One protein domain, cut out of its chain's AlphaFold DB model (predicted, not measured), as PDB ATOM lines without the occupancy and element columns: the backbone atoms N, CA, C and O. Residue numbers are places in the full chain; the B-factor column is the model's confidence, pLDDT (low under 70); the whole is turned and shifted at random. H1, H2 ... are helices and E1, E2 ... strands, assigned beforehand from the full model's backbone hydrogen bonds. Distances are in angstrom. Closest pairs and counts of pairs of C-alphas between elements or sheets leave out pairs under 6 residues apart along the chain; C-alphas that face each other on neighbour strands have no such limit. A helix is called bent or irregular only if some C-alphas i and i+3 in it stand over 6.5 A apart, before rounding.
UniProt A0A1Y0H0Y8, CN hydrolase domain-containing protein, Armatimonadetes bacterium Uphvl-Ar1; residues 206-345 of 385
ATOM      1  N   GLY A 206       8.701   9.169  18.020       95.50
ATOM      2  CA  GLY A 206       9.112   8.721  16.696       95.50
ATOM      3  C   GLY A 206       8.132   7.698  16.121       95.50
ATOM      4  O   GLY A 206       7.772   6.732  16.788       95.50
ATOM      5  N   ALA A 207       7.732   7.857  14.863       95.12
ATOM      6  CA  ALA A 207       6.987   6.840  14.124       95.12
ATOM      7  C   ALA A 207       7.774   6.470  12.869       95.12
ATOM      8  O   ALA A 207       7.994   7.312  11.999       95.12
ATOM      9  N   VAL A 208       8.224   5.219  12.786       94.62
ATOM     10  CA  VAL A 208       9.030   4.752  11.657       94.62
ATOM     11  C   VAL A 208       8.123   4.100  10.627       94.62
ATOM     12  O   VAL A 208       7.441   3.121  10.918       94.62
ATOM     13  N   GLN A 209       8.140   4.627   9.406       92.75
ATOM     14  CA  GLN A 209       7.426   4.059   8.269       92.75
ATOM     15  C   GLN A 209       8.439   3.527   7.255       92.75
ATOM     16  O   GLN A 209       9.141   4.296   6.602       92.75
ATOM     17  N   THR A 210       8.518   2.205   7.132       91.56
ATOM     18  CA  THR A 210       9.458   1.514   6.245       91.56
ATOM     19  C   THR A 210       8.890   0.159   5.830       91.56
ATOM     20  O   THR A 210       8.061  -0.406   6.543       91.56
ATOM     21  N   ASP A 211       9.316  -0.347   4.676       90.00
ATOM     22  CA  ASP A 211       9.091  -1.726   4.226       90.00
ATOM     23  C   ASP A 211      10.252  -2.664   4.606       90.00
ATOM     24  O   ASP A 211      10.205  -3.864   4.335       90.00
ATOM     25  N   GLN A 212      11.296  -2.120   5.235       92.69
ATOM     26  CA  GLN A 212      12.459  -2.872   5.686       92.69
ATOM     27  C   GLN A 212      12.152  -3.687   6.945       92.69
ATOM     28  O   GLN A 212      11.333  -3.302   7.779       92.69
ATOM     29  N   PHE A 213      12.872  -4.797   7.093       94.44
ATOM     30  CA  PHE A 213      12.783  -5.710   8.228       94.44
ATOM     31  C   PHE A 213      14.148  -5.843   8.915       94.44
ATOM     32  O   PHE A 213      15.199  -5.767   8.265       94.44
ATOM     33  N   GLY A 214      14.116  -6.083  10.223       96.75
ATOM     34  CA  GLY A 214      15.278  -6.344  11.060       96.75
ATOM     35  C   GLY A 214      15.940  -5.075  11.591       96.75
ATOM     36  O   GLY A 214      15.959  -4.016  10.956       96.75
ATOM     37  N   SER A 215      16.541  -5.201  12.769       96.44
ATOM     38  CA  SER A 215      17.182  -4.092  13.483       96.44
ATOM     39  C   SER A 215      18.288  -3.419  12.669       96.44
ATOM     40  O   SER A 215      18.395  -2.195  12.679       96.44
ATOM     41  N   GLN A 216      19.070  -4.189  11.909       96.44
ATOM     42  CA  GLN A 216      20.177  -3.668  11.098       96.44
ATOM     43  C   GLN A 216      19.724  -2.664  10.033       96.44
ATOM     44  O   GLN A 216      20.454  -1.724   9.729       96.44
ATOM     45  N   SER A 217      18.524  -2.855   9.483       96.25
ATOM     46  CA  SER A 217      17.973  -2.010   8.421       96.25
ATOM     47  C   SER A 217      17.255  -0.785   8.997       96.25
ATOM     48  O   SER A 217      17.363   0.317   8.465       96.25
ATOM     49  N   ILE A 218      16.547  -0.960  10.119       96.94
ATOM     50  CA  ILE A 218      15.667   0.074  10.681       96.94
ATOM     51  C   ILE A 218      16.412   1.030  11.625       96.94
ATOM     52  O   ILE A 218      16.133   2.228  11.614       96.94
ATOM     53  N   LEU A 219      17.396   0.560  12.402       97.06
ATOM     54  CA  LEU A 219      18.156   1.424  13.323       97.06
ATOM     55  C   LEU A 219      18.820   2.636  12.635       97.06
ATOM     56  O   LEU A 219      18.714   3.732  13.183       97.06
ATOM     57  N   PRO A 220      19.416   2.523  11.429       95.94
ATOM     58  CA  PRO A 220      19.915   3.689  10.697       95.94
ATOM     59  C   PRO A 220      18.851   4.763  10.413       95.94
ATOM     60  O   PRO A 220      19.183   5.944  10.331       95.94
ATOM     61  N   ILE A 221      17.573   4.386  10.283       94.44
ATOM     62  CA  ILE A 221      16.461   5.335  10.116       94.44
ATOM     63  C   ILE A 221      16.235   6.101  11.429       94.44
ATOM     64  O   ILE A 221      16.068   7.323  11.411       94.44
ATOM     65  N   ASN A 222      16.297   5.407  12.569       93.50
ATOM     66  CA  ASN A 222      16.175   6.012  13.898       93.50
ATOM     67  C   ASN A 222      17.294   7.012  14.217       93.50
ATOM     68  O   ASN A 222      17.042   7.946  14.973       93.50
ATOM     69  N   GLU A 223      18.492   6.883  13.638       91.25
ATOM     70  CA  GLU A 223      19.577   7.862  13.842       91.25
ATOM     71  C   GLU A 223      19.150   9.284  13.437       91.25
ATOM     72  O   GLU A 223      19.527  10.261  14.078       91.25
ATOM     73  N   SER A 224      18.282   9.418  12.426       89.25
ATOM     74  CA  SER A 224      17.720  10.721  12.038       89.25
ATOM     75  C   SER A 224      16.784  11.330  13.095       89.25
ATOM     76  O   SER A 224      16.555  12.542  13.098       89.25
ATOM     77  N   LEU A 225      16.257  10.507  14.008       91.62
ATOM     78  CA  LEU A 225      15.384  10.924  15.104       91.62
ATOM     79  C   LEU A 225      16.163  11.302  16.366       91.62
ATOM     80  O   LEU A 225      15.630  12.047  17.180       91.62
ATOM     81  N   VAL A 226      17.415  10.857  16.523       94.44
ATOM     82  CA  VAL A 226      18.245  11.127  17.715       94.44
ATOM     83  C   VAL A 226      18.332  12.623  18.021       94.44
ATOM     84  O   VAL A 226      18.178  13.034  19.169       94.44
ATOM     85  N   ALA A 227      18.478  13.463  16.993       93.00
ATOM     86  CA  ALA A 227      18.540  14.919  17.151       93.00
ATOM     87  C   ALA A 227      17.259  15.541  17.745       93.00
ATOM     88  O   ALA A 227      17.301  16.664  18.242       93.00
ATOM     89  N   GLN A 228      16.126  14.834  17.687       94.12
ATOM     90  CA  GLN A 228      14.847  15.262  18.258       94.12
ATOM     91  C   GLN A 228      14.633  14.751  19.689       94.12
ATOM     92  O   GLN A 228      13.672  15.169  20.325       94.12
ATOM     93  N   ASN A 229      15.518  13.877  20.188       93.75
ATOM     94  CA  ASN A 229      15.459  13.284  21.525       93.75
ATOM     95  C   ASN A 229      14.053  12.747  21.891       93.75
ATOM     96  O   ASN A 229      13.441  13.239  22.842       93.75
ATOM     97  N   PRO A 230      13.499  11.794  21.112       95.44
ATOM     98  CA  PRO A 230      12.157  11.283  21.351       95.44
ATOM     99  C   PRO A 230      12.074  10.473  22.653       95.44
ATOM    100  O   PRO A 230      13.004   9.753  23.009       95.44
ATOM    101  N   ASP A 231      10.917  10.528  23.319       95.38
ATOM    102  CA  ASP A 231      10.589   9.703  24.487       95.38
ATOM    103  C   ASP A 231      10.549   8.205  24.130       95.38
ATOM    104  O   ASP A 231      10.894   7.359  24.951       95.38
ATOM    105  N   LEU A 232      10.116   7.876  22.905       96.62
ATOM    106  CA  LEU A 232      10.187   6.540  22.304       96.62
ATOM    107  C   LEU A 232      10.018   6.601  20.783       96.62
ATOM    108  O   LEU A 232       9.524   7.595  20.244       96.62
ATOM    109  N   ALA A 233      10.326   5.499  20.099       97.38
ATOM    110  CA  ALA A 233       9.887   5.267  18.724       97.38
ATOM    111  C   ALA A 233       8.998   4.025  18.586       97.38
ATOM    112  O   ALA A 233       9.172   3.040  19.296       97.38
ATOM    113  N   VAL A 234       8.064   4.057  17.637       97.88
ATOM    114  CA  VAL A 234       7.204   2.926  17.271       97.88
ATOM    115  C   VAL A 234       7.584   2.443  15.876       97.88
ATOM    116  O   VAL A 234       7.618   3.229  14.924       97.88
ATOM    117  N   TRP A 235       7.889   1.155  15.761       97.81
ATOM    118  CA  TRP A 235       8.210   0.487  14.503       97.81
ATOM    119  C   TRP A 235       6.979  -0.202  13.901       97.81
ATOM    120  O   TRP A 235       6.015  -0.456  14.627       97.81
ATOM    121  N   PRO A 236       6.983  -0.513  12.589       97.06
ATOM    122  CA  PRO A 236       5.892  -1.239  11.947       97.06
ATOM    123  C   PRO A 236       5.651  -2.624  12.557       97.06
ATOM    124  O   PRO A 236       6.525  -3.214  13.198       97.06
ATOM    125  N   GLU A 237       4.457  -3.164  12.327       96.94
ATOM    126  CA  GLU A 237       4.114  -4.521  12.756       96.94
ATOM    127  C   GLU A 237       4.964  -5.576  12.025       96.94
ATOM    128  O   GLU A 237       5.138  -5.519  10.809       96.94
ATOM    129  N   LEU A 238       5.446  -6.559  12.787       96.50
ATOM    130  CA  LEU A 238       6.283  -7.684  12.387       96.50
ATOM    131  C   LEU A 238       7.539  -7.207  11.666       96.50
ATOM    132  O   LEU A 238       7.928  -7.764  10.646       96.50
ATOM    133  N   SER A 239       8.155  -6.153  12.198       96.69
ATOM    134  CA  SER A 239       9.368  -5.546  11.651       96.69
ATOM    135  C   SER A 239      10.656  -6.158  12.200       96.69
ATOM    136  O   SER A 239      11.724  -5.853  11.672       96.69
ATOM    137  N   ILE A 240      10.583  -7.007  13.234       97.69
ATOM    138  CA  ILE A 240      11.755  -7.610  13.887       97.69
ATOM    139  C   ILE A 240      11.549  -9.094  14.227       97.69
ATOM    140  O   ILE A 240      10.423  -9.598  14.261       97.69
ATOM    141  N   ALA A 241      12.645  -9.791  14.520       97.44
ATOM    142  CA  ALA A 241      12.684 -11.142  15.076       97.44
ATOM    143  C   ALA A 241      13.283 -11.161  16.498       97.44
ATOM    144  O   ALA A 241      13.820 -10.167  16.978       97.44
ATOM    145  N   GLU A 242      13.244 -12.309  17.186       96.75
ATOM    146  CA  GLU A 242      13.780 -12.433  18.558       96.75
ATOM    147  C   GLU A 242      15.267 -12.030  18.663       96.75
ATOM    148  O   GLU A 242      15.675 -11.403  19.640       96.75
ATOM    149  N   HIS A 243      16.078 -12.315  17.636       97.06
ATOM    150  CA  HIS A 243      17.505 -11.970  17.621       97.06
ATOM    151  C   HIS A 243      17.785 -10.463  17.464       97.06
ATOM    152  O   HIS A 243      18.897 -10.021  17.742       97.06
ATOM    153  N   ASP A 244      16.792  -9.671  17.051       98.25
ATOM    154  CA  ASP A 244      16.913  -8.218  16.903       98.25
ATOM    155  C   ASP A 244      16.793  -7.470  18.238       98.25
ATOM    156  O   ASP A 244      17.185  -6.306  18.325       98.25
ATOM    157  N   ILE A 245      16.298  -8.123  19.297       98.25
ATOM    158  CA  ILE A 245      16.100  -7.486  20.607       98.25
ATOM    159  C   ILE A 245      17.427  -6.961  21.172       98.25
ATOM    160  O   ILE A 245      17.476  -5.835  21.663       98.25
ATOM    161  N   ALA A 246      18.514  -7.732  21.075       98.38
ATOM    162  CA  ALA A 246      19.809  -7.339  21.635       98.38
ATOM    163  C   ALA A 246      20.445  -6.119  20.922       98.38
ATOM    164  O   ALA A 246      20.894  -5.197  21.613       98.38
ATOM    165  N   PRO A 247      20.461  -6.035  19.574       98.38
ATOM    166  CA  PRO A 247      20.833  -4.806  18.867       98.38
ATOM    167  C   PRO A 247      19.983  -3.587  19.249       98.38
ATOM    168  O   PRO A 247      20.531  -2.506  19.465       98.38
ATOM    169  N   ILE A 248      18.664  -3.753  19.384       98.31
ATOM    170  CA  ILE A 248      17.743  -2.663  19.750       98.31
ATOM    171  C   ILE A 248      17.994  -2.193  21.187       98.31
ATOM    172  O   ILE A 248      18.081  -0.993  21.441       98.31
ATOM    173  N   GLN A 249      18.192  -3.124  22.120       98.44
ATOM    174  CA  GLN A 249      18.586  -2.814  23.495       98.44
ATOM    175  C   GLN A 249      19.920  -2.058  23.534       98.44
ATOM    176  O   GLN A 249      20.062  -1.095  24.284       98.44
ATOM    177  N   SER A 250      20.891  -2.466  22.711       98.38
ATOM    178  CA  SER A 250      22.196  -1.799  22.621       98.38
ATOM    179  C   SER A 250      22.064  -0.362  22.114       98.38
ATOM    180  O   SER A 250      22.725   0.531  22.639       98.38
ATOM    181  N   PHE A 251      21.178  -0.123  21.142       98.00
ATOM    182  CA  PHE A 251      20.819   1.226  20.706       98.00
ATOM    183  C   PHE A 251      20.190   2.032  21.849       98.00
ATOM    184  O   PHE A 251      20.677   3.113  22.165       98.00
ATOM    185  N   ALA A 252      19.172   1.485  22.521       97.38
ATOM    186  CA  ALA A 252      18.471   2.156  23.617       97.38
ATOM    187  C   ALA A 252      19.357   2.420  24.853       97.38
ATOM    188  O   ALA A 252      19.032   3.271  25.677       97.38
ATOM    189  N   ALA A 253      20.471   1.696  25.004       97.88
ATOM    190  CA  ALA A 253      21.440   1.886  26.082       97.88
ATOM    191  C   ALA A 253      22.463   3.007  25.819       97.88
ATOM    192  O   ALA A 253      23.213   3.364  26.733       97.88
ATOM    193  N   ARG A 254      22.523   3.562  24.601       97.56
ATOM    194  CA  ARG A 254      23.392   4.706  24.290       97.56
ATOM    195  C   ARG A 254      22.966   5.961  25.068       97.56
ATOM    196  O   ARG A 254      21.791   6.090  25.401       97.56
ATOM    197  N   PRO A 255      23.876   6.926  25.306       96.69
ATOM    198  CA  PRO A 255      23.527   8.200  25.949       96.69
ATOM    199  C   PRO A 255      22.441   9.004  25.218       96.69
ATOM    200  O   PRO A 255      21.713   9.757  25.852       96.69
ATOM    201  N   ASP A 256      22.365   8.848  23.900       96.25
ATOM    202  CA  ASP A 256      21.422   9.487  22.980       96.25
ATOM    203  C   ASP A 256      20.372   8.498  22.431       96.25
ATOM    204  O   ASP A 256      19.595   8.826  21.535       96.25
ATOM    205  N   GLY A 257      20.382   7.269  22.951       96.88
ATOM    206  CA  GLY A 257      19.435   6.222  22.612       96.88
ATOM    207  C   GLY A 257      18.099   6.424  23.314       96.88
ATOM    208  O   GLY A 257      18.004   7.065  24.360       96.88
ATOM    209  N   PHE A 258      17.059   5.827  22.747       97.06
ATOM    210  CA  PHE A 258      15.704   5.893  23.283       97.06
ATOM    211  C   PHE A 258      14.981   4.547  23.117       97.06
ATOM    212  O   PHE A 258      15.383   3.729  22.281       97.06
ATOM    213  N   PRO A 259      13.924   4.293  23.909       97.75
ATOM    214  CA  PRO A 259      13.136   3.068  23.831       97.75
ATOM    215  C   PRO A 259      12.409   2.884  22.497       97.75
ATOM    216  O   PRO A 259      12.004   3.849  21.844       97.75
ATOM    217  N   ILE A 260      12.191   1.626  22.111       98.06
ATOM    218  CA  ILE A 260      11.506   1.252  20.870       98.06
ATOM    219  C   ILE A 260      10.357   0.287  21.169       98.06
ATOM    220  O   ILE A 260      10.554  -0.748  21.801       98.06
ATOM    221  N   VAL A 261       9.161   0.591  20.664       98.44
ATOM    222  CA  VAL A 261       8.053  -0.364  20.567       98.44
ATOM    223  C   VAL A 261       8.092  -1.016  19.194       98.44
ATOM    224  O   VAL A 261       7.987  -0.335  18.175       98.44
ATOM    225  N   ALA A 262       8.199  -2.337  19.162       98.06
ATOM    226  CA  ALA A 262       8.209  -3.124  17.933       98.06
ATOM    227  C   ALA A 262       7.376  -4.394  18.114       98.06
ATOM    228  O   ALA A 262       7.004  -4.745  19.240       98.06
ATOM    229  N   THR A 263       7.074  -5.093  17.015       98.12
ATOM    230  CA  THR A 263       6.427  -6.406  17.103       98.12
ATOM    231  C   THR A 263       7.176  -7.497  16.352       98.12
ATOM    232  O   THR A 263       7.873  -7.240  15.369       98.12
ATOM    233  N   LEU A 264       7.012  -8.724  16.846       97.94
ATOM    234  CA  LEU A 264       7.627  -9.954  16.358       97.94
ATOM    235  C   LEU A 264       6.679 -11.141  16.518       97.94
ATOM    236  O   LEU A 264       5.705 -11.080  17.270       97.94
ATOM    237  N   HIS A 265       7.015 -12.257  15.875       97.56
ATOM    238  CA  HIS A 265       6.449 -13.542  16.259       97.56
ATOM    239  C   HIS A 265       7.198 -14.114  17.461       97.56
ATOM    240  O   HIS A 265       8.417 -14.253  17.409       97.56
ATOM    241  N   THR A 266       6.465 -14.479  18.513       96.19
ATOM    242  CA  THR A 266       7.010 -15.246  19.641       96.19
ATOM    243  C   THR A 266       6.525 -16.688  19.584       96.19
ATOM    244  O   THR A 266       5.360 -16.963  19.276       96.19
ATOM    245  N   SER A 267       7.432 -17.622  19.870       92.25
ATOM    246  CA  SER A 267       7.146 -19.058  19.810       92.25
ATOM    247  C   SER A 267       6.058 -19.468  20.812       92.25
ATOM    248  O   SER A 267       6.135 -19.148  21.998       92.25
ATOM    249  N   HIS A 268       5.043 -20.197  20.342       92.56
ATOM    250  CA  HIS A 268       3.974 -20.772  21.160       92.56
ATOM    251  C   HIS A 268       3.368 -21.997  20.450       92.56
ATOM    252  O   HIS A 268       3.347 -22.045  19.221       92.56
ATOM    253  N   ASP A 269       2.891 -22.980  21.216       86.62
ATOM    254  CA  ASP A 269       2.268 -24.214  20.716       86.62
ATOM    255  C   ASP A 269       0.741 -24.125  20.900       86.62
ATOM    256  O   ASP A 269       0.297 -23.800  22.003       86.62
ATOM    257  N   PRO A 270      -0.096 -24.365  19.871       91.38
ATOM    258  CA  PRO A 270       0.233 -24.884  18.536       91.38
ATOM    259  C   PRO A 270       0.700 -23.840  17.516       91.38
ATOM    260  O   PRO A 270       1.162 -24.204  16.436       91.38
ATOM    261  N   LYS A 271       0.517 -22.549  17.802       96.38
ATOM    262  CA  LYS A 271       0.791 -21.452  16.865       96.38
ATOM    263  C   LYS A 271       1.460 -20.289  17.592       96.38
ATOM    264  O   LYS A 271       1.046 -20.006  18.720       96.38
ATOM    265  N   PRO A 272       2.399 -19.567  16.956       97.31
ATOM    266  CA  PRO A 272       3.060 -18.416  17.566       97.31
ATOM    267  C   PRO A 272       2.068 -17.300  17.918       97.31
ATOM    268  O   PRO A 272       0.932 -17.275  17.444       97.31
ATOM    269  N   HIS A 273       2.509 -16.339  18.726       97.88
ATOM    270  CA  HIS A 273       1.799 -15.074  18.921       97.88
ATOM    271  C   HIS A 273       2.407 -13.975  18.044       97.88
ATOM    272  O   HIS A 273       3.618 -13.946  17.849       97.88
ATOM    273  N   ASN A 274       1.581 -13.040  17.565       98.06
ATOM    274  CA  ASN A 274       2.046 -11.729  17.103       98.06
ATOM    275  C   ASN A 274       2.130 -10.805  18.322       98.06
ATOM    276  O   ASN A 274       1.108 -10.535  18.964       98.06
ATOM    277  N   THR A 275       3.344 -10.395  18.673       98.56
ATOM    278  CA  THR A 275       3.666  -9.863  19.994       98.56
ATOM    279  C   THR A 275       4.296  -8.485  19.893       98.56
ATOM    280  O   THR A 275       5.326  -8.334  19.249       98.56
ATOM    281  N   ALA A 276       3.704  -7.495  20.560       98.56
ATOM    282  CA  ALA A 276       4.278  -6.173  20.781       98.56
ATOM    283  C   ALA A 276       5.099  -6.192  22.068       98.56
ATOM    284  O   ALA A 276       4.639  -6.680  23.108       98.56
ATOM    285  N   VAL A 277       6.292  -5.616  21.982       98.38
ATOM    286  CA  VAL A 277       7.233  -5.462  23.089       98.38
ATOM    287  C   VAL A 277       7.729  -4.021  23.138       98.38
ATOM    288  O   VAL A 277       7.876  -3.368  22.105       98.38
ATOM    289  N   TYR A 278       7.993  -3.536  24.344       98.38
ATOM    290  CA  TYR A 278       8.712  -2.293  24.598       98.38
ATOM    291  C   TYR A 278      10.167  -2.646  24.908       98.38
ATOM    292  O   TYR A 278      10.420  -3.426  25.818       98.38
ATOM    293  N   ILE A 279      11.127  -2.116  24.160       98.38
ATOM    294  CA  ILE A 279      12.545  -2.455  24.307       98.38
ATOM    295  C   ILE A 279      13.298  -1.208  24.754       98.38
ATOM    296  O   ILE A 279      13.335  -0.213  24.031       98.38
ATOM    297  N   ASP A 280      13.915  -1.269  25.931       97.50
ATOM    298  CA  ASP A 280      14.801  -0.224  26.446       97.50
ATOM    299  C   ASP A 280      16.175  -0.794  26.833       97.50
ATOM    300  O   ASP A 280      16.501  -1.944  26.533       97.50
ATOM    301  N   LYS A 281      16.996   0.006  27.524       97.06
ATOM    302  CA  LYS A 281      18.328  -0.400  27.999       97.06
ATOM    303  C   LYS A 281      18.326  -1.638  28.910       97.06
ATOM    304  O   LYS A 281      19.341  -2.327  28.992       97.06
ATOM    305  N   SER A 282      17.224  -1.918  29.609       96.31
ATOM    306  CA  SER A 282      17.081  -3.097  30.474       96.31
ATOM    307  C   SER A 282      16.679  -4.357  29.702       96.31
ATOM    308  O   SER A 282      16.879  -5.463  30.203       96.31
ATOM    309  N   GLY A 283      16.188  -4.198  28.469       96.56
ATOM    310  CA  GLY A 283      15.772  -5.276  27.580       96.56
ATOM    311  C   GLY A 283      14.323  -5.120  27.126       96.56
ATOM    312  O   GLY A 283      13.729  -4.046  27.223       96.56
ATOM    313  N   ALA A 284      13.753  -6.209  26.608       97.56
ATOM    314  CA  ALA A 284      12.347  -6.261  26.222       97.56
ATOM    315  C   ALA A 284      11.437  -6.401  27.456       97.56
ATOM    316  O   ALA A 284      11.622  -7.283  28.294       97.56
ATOM    317  N   GLN A 285      10.424  -5.546  27.532       97.06
ATOM    318  CA  GLN A 285       9.416  -5.467  28.578       97.06
ATOM    319  C   GLN A 285       8.022  -5.424  27.960       97.06
ATOM    320  O   GLN A 285       7.807  -4.868  26.884       97.06
ATOM    321  N   GLY A 286       7.051  -5.982  28.682       92.00
ATOM    322  CA  GLY A 286       5.704  -6.160  28.158       92.00
ATOM    323  C   GLY A 286       5.673  -7.196  27.034       92.00
ATOM    324  O   GLY A 286       6.524  -7.245  26.155       92.00
ATOM    325  N   SER A 287       4.680  -8.072  27.063       96.19
ATOM    326  CA  SER A 287       4.434  -9.009  25.965       96.19
ATOM    327  C   SER A 287       2.955  -8.965  25.660       96.19
ATOM    328  O   SER A 287       2.155  -9.730  26.201       96.19
ATOM    329  N   TYR A 288       2.579  -7.973  24.858       98.38
ATOM    330  CA  TYR A 288       1.218  -7.857  24.376       98.38
ATOM    331  C   TYR A 288       1.038  -8.780  23.187       98.38
ATOM    332  O   TYR A 288       1.667  -8.580  22.156       98.38
ATOM    333  N   HIS A 289       0.164  -9.769  23.310       98.44
ATOM    334  CA  HIS A 289      -0.183 -10.639  22.193       98.44
ATOM    335  C   HIS A 289      -1.427 -10.075  21.500       98.44
ATOM    336  O   HIS A 289      -2.431  -9.809  22.169       98.44
ATOM    337  N   LYS A 290      -1.381  -9.923  20.171       98.06
ATOM    338  CA  LYS A 290      -2.488  -9.399  19.358       98.06
ATOM    339  C   LYS A 290      -3.792 -10.115  19.684       98.06
ATOM    340  O   LYS A 290      -3.869 -11.342  19.622       98.06
ATOM    341  N   ARG A 291      -4.829  -9.360  20.047       97.69
ATOM    342  CA  ARG A 291      -6.087  -9.926  20.569       97.69
ATOM    343  C   ARG A 291      -7.096 -10.210  19.463       97.69
ATOM    344  O   ARG A 291      -7.970 -11.063  19.632       97.69
ATOM    345  N   LYS A 292      -6.987  -9.504  18.337       96.25
ATOM    346  CA  LYS A 292      -7.854  -9.645  17.164       96.25
ATOM    347  C   LYS A 292      -7.028  -9.883  15.897       96.25
ATOM    348  O   LYS A 292      -6.897  -8.975  15.074       96.25
ATOM    349  N   PRO A 293      -6.484 -11.104  15.725       94.19
ATOM    350  CA  PRO A 293      -5.890 -11.513  14.456       94.19
ATOM    351  C   PRO A 293      -6.882 -11.323  13.307       94.19
ATOM    352  O   PRO A 293      -8.073 -11.612  13.467       94.19
ATOM    353  N   PHE A 294      -6.405 -10.849  12.158       89.50
ATOM    354  CA  PHE A 294      -7.273 -10.503  11.033       89.50
ATOM    355  C   PHE A 294      -6.969 -11.323   9.775       89.50
ATOM    356  O   PHE A 294      -5.819 -11.618   9.465       89.50
ATOM    357  N   ALA A 295      -8.011 -11.655   9.006       87.31
ATOM    358  CA  ALA A 295      -7.886 -12.420   7.765       87.31
ATOM    359  C   ALA A 295      -7.113 -13.743   7.976       87.31
ATOM    360  O   ALA A 295      -7.366 -14.448   8.950       87.31
ATOM    361  N   GLY A 296      -6.188 -14.085   7.073       86.56
ATOM    362  CA  GLY A 296      -5.396 -15.319   7.153       86.56
ATOM    363  C   GLY A 296      -4.483 -15.403   8.381       86.56
ATOM    364  O   GLY A 296      -4.075 -16.498   8.758       86.56
ATOM    365  N   GLU A 297      -4.207 -14.280   9.052       89.69
ATOM    366  CA  GLU A 297      -3.464 -14.260  10.316       89.69
ATOM    367  C   GLU A 297      -4.197 -15.063  11.403       89.69
ATOM    368  O   GLU A 297      -3.563 -15.768  12.183       89.69
ATOM    369  N   ALA A 298      -5.536 -15.031  11.422       91.62
ATOM    370  CA  ALA A 298      -6.345 -15.747  12.413       91.62
ATOM    371  C   ALA A 298      -6.167 -17.273  12.369       91.62
ATOM    372  O   ALA A 298      -6.410 -17.952  13.368       91.62
ATOM    373  N   ASP A 299      -5.695 -17.804  11.241       94.00
ATOM    374  CA  ASP A 299      -5.377 -19.220  11.084       94.00
ATOM    375  C   ASP A 299      -3.916 -19.540  11.427       94.00
ATOM    376  O   ASP A 299      -3.574 -20.713  11.570       94.00
ATOM    377  N   GLN A 300      -3.059 -18.534  11.598       94.38
ATOM    378  CA  GLN A 300      -1.612 -18.694  11.764       94.38
ATOM    379  C   GLN A 300      -1.100 -18.317  13.151       94.38
ATOM    380  O   GLN A 300      -0.059 -18.832  13.549       94.38
ATOM    381  N   ILE A 301      -1.822 -17.474  13.894       96.00
ATOM    382  CA  ILE A 301      -1.392 -17.020  15.220       96.00
ATOM    383  C   ILE A 301      -2.392 -17.377  16.314       96.00
ATOM    384  O   ILE A 301      -3.601 -17.470  16.093       96.00
ATOM    385  N   THR A 302      -1.879 -17.532  17.528       97.44
ATOM    386  CA  THR A 302      -2.694 -17.651  18.735       97.44
ATOM    387  C   THR A 302      -3.113 -16.247  19.198       97.44
ATOM    388  O   THR A 302      -2.246 -15.391  19.394       97.44
ATOM    389  N   PRO A 303      -4.414 -15.959  19.395       97.38
ATOM    390  CA  PRO A 303      -4.851 -14.668  19.920       97.38
ATOM    391  C   PRO A 303      -4.404 -14.446  21.371       97.38
ATOM    392  O   PRO A 303      -4.437 -15.358  22.198       97.38
ATOM    393  N   GLY A 304      -4.048 -13.209  21.708       97.44
ATOM    394  CA  GLY A 304      -3.910 -12.758  23.090       97.44
ATOM    395  C   GLY A 304      -5.252 -12.520  23.781       97.44
ATOM    396  O   GLY A 304      -6.304 -12.422  23.147       97.44
ATOM    397  N   THR A 305      -5.223 -12.374  25.107       97.06
ATOM    398  CA  THR A 305      -6.446 -12.264  25.926       97.06
ATOM    399  C   THR A 305      -6.496 -11.045  26.839       97.06
ATOM    400  O   THR A 305      -7.568 -10.713  27.340       97.06
ATOM    401  N   ARG A 306      -5.375 -10.351  27.039       97.38
ATOM    402  CA  ARG A 306      -5.218  -9.333  28.083       97.38
ATOM    403  C   ARG A 306      -4.542  -8.068  27.544       97.38
ATOM    404  O   ARG A 306      -3.666  -8.191  26.688       97.38
ATOM    405  N   PRO A 307      -4.953  -6.874  28.008       98.00
ATOM    406  CA  PRO A 307      -4.224  -5.643  27.729       98.00
ATOM    407  C   PRO A 307      -2.865  -5.665  28.439       98.00
ATOM    408  O   PRO A 307      -2.706  -6.345  29.456       98.00
ATOM    409  N   ILE A 308      -1.899  -4.915  27.915       98.06
ATOM    410  CA  ILE A 308      -0.582  -4.737  28.529       98.06
ATOM    411  C   ILE A 308      -0.226  -3.259  28.478       98.06
ATOM    412  O   ILE A 308      -0.323  -2.629  27.423       98.06
ATOM    413  N   VAL A 309       0.220  -2.748  29.621       98.00
ATOM    414  CA  VAL A 309       0.823  -1.425  29.753       98.00
ATOM    415  C   VAL A 309       2.174  -1.591  30.416       98.00
ATOM    416  O   VAL A 309       2.284  -2.212  31.475       98.00
ATOM    417  N   VAL A 310       3.204  -1.071  29.763       97.12
ATOM    418  CA  VAL A 310       4.562  -1.061  30.291       97.12
ATOM    419  C   VAL A 310       4.721   0.218  31.097       97.12
ATOM    420  O   VAL A 310       4.611   1.319  30.561       97.12
ATOM    421  N   GLN A 311       4.912   0.052  32.402       94.38
ATOM    422  CA  GLN A 311       5.091   1.158  33.334       94.38
ATOM    423  C   GLN A 311       6.550   1.601  33.267       94.38
ATOM    424  O   GLN A 311       7.428   0.898  33.772       94.38
ATOM    425  N   THR A 312       6.822   2.734  32.623       86.06
ATOM    426  CA  THR A 312       8.178   3.283  32.544       86.06
ATOM    427  C   THR A 312       8.184   4.741  32.959       86.06
ATOM    428  O   THR A 312       7.187   5.441  32.818       86.06
ATOM    429  N   LEU A 313       9.303   5.220  33.503       76.94
ATOM    430  CA  LEU A 313       9.486   6.647  33.735       76.94
ATOM    431  C   LEU A 313      10.198   7.251  32.519       76.94
ATOM    432  O   LEU A 313      11.244   6.726  32.134       76.94
ATOM    433  N   PRO A 314       9.687   8.350  31.939       82.81
ATOM    434  CA  PRO A 314       8.571   9.180  32.411       82.81
ATOM    435  C   PRO A 314       7.203   8.852  31.775       82.81
ATOM    436  O   PRO A 314       6.327   9.715  31.826       82.81
ATOM    437  N   LEU A 315       7.036   7.704  31.109       89.81
ATOM    438  CA  LEU A 315       5.901   7.430  30.228       89.81
ATOM    439  C   LEU A 315       5.351   5.998  30.368       89.81
ATOM    440  O   LEU A 315       6.039   5.013  30.097       89.81
ATOM    441  N   ASN A 316       4.070   5.872  30.693       94.56
ATOM    442  CA  ASN A 316       3.351   4.606  30.652       94.56
ATOM    443  C   ASN A 316       2.856   4.320  29.231       94.56
ATOM    444  O   ASN A 316       2.099   5.102  28.654       94.56
ATOM    445  N   VAL A 317       3.253   3.177  28.672       96.94
ATOM    446  CA  VAL A 317       2.978   2.836  27.270       96.94
ATOM    447  C   VAL A 317       2.033   1.648  27.185       96.94
ATOM    448  O   VAL A 317       2.396   0.520  27.523       96.94
ATOM    449  N   GLY A 318       0.817   1.891  26.705       97.94
ATOM    450  CA  GLY A 318      -0.114   0.839  26.320       97.94
ATOM    451  C   GLY A 318       0.272   0.220  24.986       97.94
ATOM    452  O   GLY A 318       0.664   0.923  24.059       97.94
ATOM    453  N   LEU A 319       0.167  -1.102  24.887       98.44
ATOM    454  CA  LEU A 319       0.539  -1.846  23.688       98.44
ATOM    455  C   LEU A 319      -0.708  -2.420  23.012       98.44
ATOM    456  O   LEU A 319      -1.480  -3.150  23.633       98.44
ATOM    457  N   ASN A 320      -0.882  -2.122  21.727       98.38
ATOM    458  CA  ASN A 320      -1.848  -2.770  20.838       98.38
ATOM    459  C   ASN A 320      -1.196  -3.046  19.479       98.38
ATOM    460  O   ASN A 320      -0.100  -2.565  19.211       98.38
ATOM    461  N   ILE A 321      -1.848  -3.818  18.602       98.19
ATOM    462  CA  ILE A 321      -1.288  -4.134  17.280       98.19
ATOM    463  C   ILE A 321      -2.350  -3.970  16.196       98.19
ATOM    464  O   ILE A 321      -3.378  -4.651  16.207       98.19
ATOM    465  N   CYS A 322      -2.060  -3.112  15.216       96.00
ATOM    466  CA  CYS A 322      -2.756  -3.034  13.935       96.00
ATOM    467  C   CYS A 322      -4.294  -3.061  14.061       96.00
ATOM    468  O   CYS A 322      -4.912  -2.124  14.578       96.00
ATOM    469  N   PHE A 323      -4.915  -4.149  13.601       94.44
ATOM    470  CA  PHE A 323      -6.362  -4.323  13.510       94.44
ATOM    471  C   PHE A 323      -7.085  -4.372  14.870       94.44
ATOM    472  O   PHE A 323      -8.303  -4.206  14.914       94.44
ATOM    473  N   ASP A 324      -6.360  -4.505  15.989       96.88
ATOM    474  CA  ASP A 324      -6.921  -4.321  17.336       96.88
ATOM    475  C   ASP A 324      -7.605  -2.950  17.488       96.88
ATOM    476  O   ASP A 324      -8.627  -2.838  18.169       96.88
ATOM    477  N   SER A 325      -7.101  -1.924  16.790       95.19
ATOM    478  CA  SER A 325      -7.674  -0.570  16.775       95.19
ATOM    479  C   SER A 325      -9.113  -0.499  16.269       95.19
ATOM    480  O   SER A 325      -9.861   0.402  16.649       95.19
ATOM    481  N   CYS A 326      -9.541  -1.473  15.466       94.12
ATOM    482  CA  CYS A 326     -10.906  -1.542  14.964       94.12
ATOM    483  C   CYS A 326     -11.893  -2.123  15.996       94.12
ATOM    484  O   CYS A 326     -13.100  -2.133  15.760       94.12
ATOM    485  N   TYR A 327     -11.410  -2.589  17.155       95.44
ATOM    486  CA  TYR A 327     -12.219  -3.161  18.229       95.44
ATOM    487  C   TYR A 327     -12.211  -2.243  19.463       95.44
ATOM    488  O   TYR A 327     -11.306  -2.333  20.293       95.44
ATOM    489  N   PRO A 328     -13.257  -1.419  19.681       93.31
ATOM    490  CA  PRO A 328     -13.309  -0.454  20.777       93.31
ATOM    491  C   PRO A 328     -13.140  -1.082  22.158       93.31
ATOM    492  O   PRO A 328     -12.593  -0.441  23.045       93.31
ATOM    493  N   GLY A 329     -13.595  -2.326  22.351       94.38
ATOM    494  CA  GLY A 329     -13.378  -3.059  23.600       94.38
ATOM    495  C   GLY A 329     -11.894  -3.322  23.869       94.38
ATOM    496  O   GLY A 329     -11.434  -3.094  24.977       94.38
ATOM    497  N   VAL A 330     -11.123  -3.704  22.846       96.25
ATOM    498  CA  VAL A 330      -9.682  -3.980  22.982       96.25
ATOM    499  C   VAL A 330      -8.903  -2.710  23.317       96.25
ATOM    500  O   VAL A 330      -8.087  -2.709  24.242       96.25
ATOM    501  N   MET A 331      -9.204  -1.619  22.610       95.94
ATOM    502  CA  MET A 331      -8.581  -0.320  22.865       95.94
ATOM    503  C   MET A 331      -8.966   0.228  24.243       95.94
ATOM    504  O   MET A 331      -8.109   0.718  24.971       95.94
ATOM    505  N   ARG A 332     -10.238   0.096  24.643       94.88
ATOM    506  CA  ARG A 332     -10.717   0.544  25.956       94.88
ATOM    507  C   ARG A 332     -10.120  -0.259  27.104       94.88
ATOM    508  O   ARG A 332      -9.743   0.338  28.104       94.88
ATOM    509  N   ASP A 333      -9.996  -1.577  26.962       96.94
ATOM    510  CA  ASP A 333      -9.312  -2.409  27.956       96.94
ATOM    511  C   ASP A 333      -7.872  -1.930  28.172       96.94
ATOM    512  O   ASP A 333      -7.397  -1.923  29.299       96.94
ATOM    513  N   THR A 334      -7.190  -1.510  27.102       96.94
ATOM    514  CA  THR A 334      -5.809  -1.006  27.171       96.94
ATOM    515  C   THR A 334      -5.752   0.382  27.805       96.94
ATOM    516  O   THR A 334      -4.954   0.594  28.706       96.94
ATOM    517  N   ALA A 335      -6.646   1.295  27.414       94.19
ATOM    518  CA  ALA A 335      -6.744   2.630  28.011       94.19
ATOM    519  C   ALA A 335      -7.099   2.599  29.511       94.19
ATOM    520  O   ALA A 335      -6.683   3.470  30.264       94.19
ATOM    521  N   ASN A 336      -7.852   1.588  29.951       94.38
ATOM    522  CA  ASN A 336      -8.208   1.403  31.359       94.38
ATOM    523  C   ASN A 336      -7.168   0.584  32.138       94.38
ATOM    524  O   ASN A 336      -7.216   0.536  33.367       94.38
ATOM    525  N   ALA A 337      -6.258  -0.110  31.454       92.75
ATOM    526  CA  ALA A 337      -5.246  -0.929  32.102       92.75
ATOM    527  C   ALA A 337      -4.082  -0.042  32.543       92.75
ATOM    528  O   ALA A 337      -3.269   0.345  31.726       92.75
ATOM    529  N   GLY A 338      -3.974   0.280  33.830       83.38
ATOM    530  CA  GLY A 338      -2.796   0.987  34.353       83.38
ATOM    531  C   GLY A 338      -2.561   2.387  33.766       83.38
ATOM    532  O   GLY A 338      -1.418   2.835  33.789       83.38
ATOM    533  N   GLU A 339      -3.622   3.021  33.246       88.25
ATOM    534  CA  GLU A 339      -3.682   4.430  32.820       88.25
ATOM    535  C   GLU A 339      -2.478   4.848  31.951       88.25
ATOM    536  O   GLU A 339      -1.630   5.627  32.392       88.25
ATOM    537  N   PRO A 340      -2.348   4.300  30.725       93.25
ATOM    538  CA  PRO A 340      -1.240   4.647  29.852       93.25
ATOM    539  C   PRO A 340      -1.320   6.117  29.430       93.25
ATOM    540  O   PRO A 340      -2.388   6.615  29.071       93.25
ATOM    541  N   ASP A 341      -0.168   6.780  29.382       92.25
ATOM    542  CA  ASP A 341      -0.038   8.126  28.822       92.25
ATOM    543  C   ASP A 341      -0.222   8.111  27.298       92.25
ATOM    544  O   ASP A 341      -0.726   9.068  26.707       92.25
ATOM    545  N   LEU A 342       0.191   7.013  26.651       93.50
ATOM    546  CA  LEU A 342      -0.011   6.779  25.224       93.50
ATOM    547  C   LEU A 342      -0.234   5.305  24.901       93.50
ATOM    548  O   LEU A 342       0.240   4.417  25.605       93.50
ATOM    549  N   ILE A 343      -0.908   5.045  23.782       96.44
ATOM    550  CA  ILE A 343      -1.054   3.700  23.218       96.44
ATOM    551  C   ILE A 343      -0.226   3.614  21.935       96.44
ATOM    552  O   ILE A 343      -0.517   4.300  20.955       96.44
ATOM    553  N   ALA A 344       0.788   2.752  21.935       97.44
ATOM    554  CA  ALA A 344       1.562   2.414  20.753       97.44
ATOM    555  C   ALA A 344       0.842   1.311  19.963       97.44
ATOM    556  O   ALA A 344       0.505   0.255  20.502       97.44
ATOM    557  N   LEU A 345       0.617   1.569  18.673       97.25
ATOM    558  CA  LEU A 345      -0.112   0.683  17.768       97.25
ATOM    559  C   LEU A 345       0.686   0.468  16.470       97.25
ATOM    560  O   LEU A 345       0.360   1.096  15.463       97.25
TER     561      LEU A 345
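This is residues 206 to 345 of the 385 residues of the protein "CN hydrolase domain-containing protein" of Armatimonadetes bacterium Uphvl-Ar1 (UniProt A0A1Y0H0Y8). Two sheets, E1 E2 E3 E4 and E5 E6 E7, stand face to face as a sandwich with nearly aligned strands, and a helix covers each of the two far faces: H2 over the larger sheet, H5 over the smaller. H1 packs with its residues 215 to 219 beside H2, while the short H3 lies far out on the link from the one sheet to the other. The printed part has 140 residues, with five named helices and seven named strands in the order H1 E1 H2 E2 E3 E4 H3 E5 E6 H4 H5 E7. The sheets run E1 E2 E3 E4 and E5 E6 E7, both mixed, and the class is mixed, helices and strands. The whole is compact, with a radius of gyration of the C-alphas of 14.4 A and spans of 40 by 30 by 24 A.

Residues 206 to 207 pair, parallel, with residues 233 to 234 of E1, residues 232 to 234. H1, residues 215 to 226, touches H2, residues 242 to 252, with residues 215 to 219 alone, at a shallow tilt of 22 degrees, the same way; their closest C-alphas are those of Ser 215 and Asp 244, 5.4 A apart. E1 is the parallel neighbour of E2, residues 260 to 266, with N 261 and O 233 at 2.8 A. E1, H2 and E2 form a strand-helix-strand unit, two parallel neighbour strands with a helix between, and its crossover is right-handed. E2, E3, residues 273 to 280, and E4, residues 283 to 289, form a meander, each strand the antiparallel neighbour of the one before. In the hairpin of E2 and E3, N 264 and O 275 are 3.0 A apart; in that of E3 and E4, N 285 and O 278 are 2.7 A apart. This sheet is strongly twisted, and H2 is on it in two layers, a helix on one face of a sheet, at a height over the sheet of 7.7 A. H2 runs along the strands, at 19 degrees to E3 on the local plane. H3, residues 295 to 299, is on neither sheet and touches no helix. In the hairpin of E5, residues 308 to 311, and E6, residues 316 to 319, N 310 and O 317 are 2.9 A apart. H4, residues 322 to 326, and H5, residues 328 to 336, only just touch, with 3 pairs of C-alphas within 8 A, and only at the corner; their closest C-alphas are those of Ser 325 and Met 331, 6.2 A apart. H5 is on the second sheet, over E6, at a height over the sheet of 8.7 A. E7, residues 342 to 344, is the parallel neighbour of E6, with N 344 and O 318 at 2.8 A; E6, H4, H5 and E7 form a second strand-helix-strand unit, also right-handed. The facing parts of the two sheets are 9.1 A centre to centre. Every O i to N i+4 pair is within hydrogen-bond range in H5; the counts are 4 of 8 in H1, 5 of 7 in H2, and 0 of 1 in H3 and in H4, where 2 of 2 O i to N i+3 pairs each are within range.

H1 begins at C-alpha 215, (17.182, -4.092, 13.483), and is 15.8 A long. H2 is 16.1 A long and only just irregular: C-alphas 243 and 246 are 6.55 A apart. E2 is 17.1 A long, E3 21.1 A and E4 17.7 A; E3 begins at C-alpha 273, (1.799, -15.074, 18.921). H5 is 11.9 A long, and E7 ends at C-alpha 344, (1.562, 2.414, 20.753).

The two C-alphas farthest apart, those of Ala 227 and Pro 270, are 43.8 A apart. The printed part has no cut, and no link between its named elements is long. Its mean pLDDT is 95.3, and no printed residue is under 70.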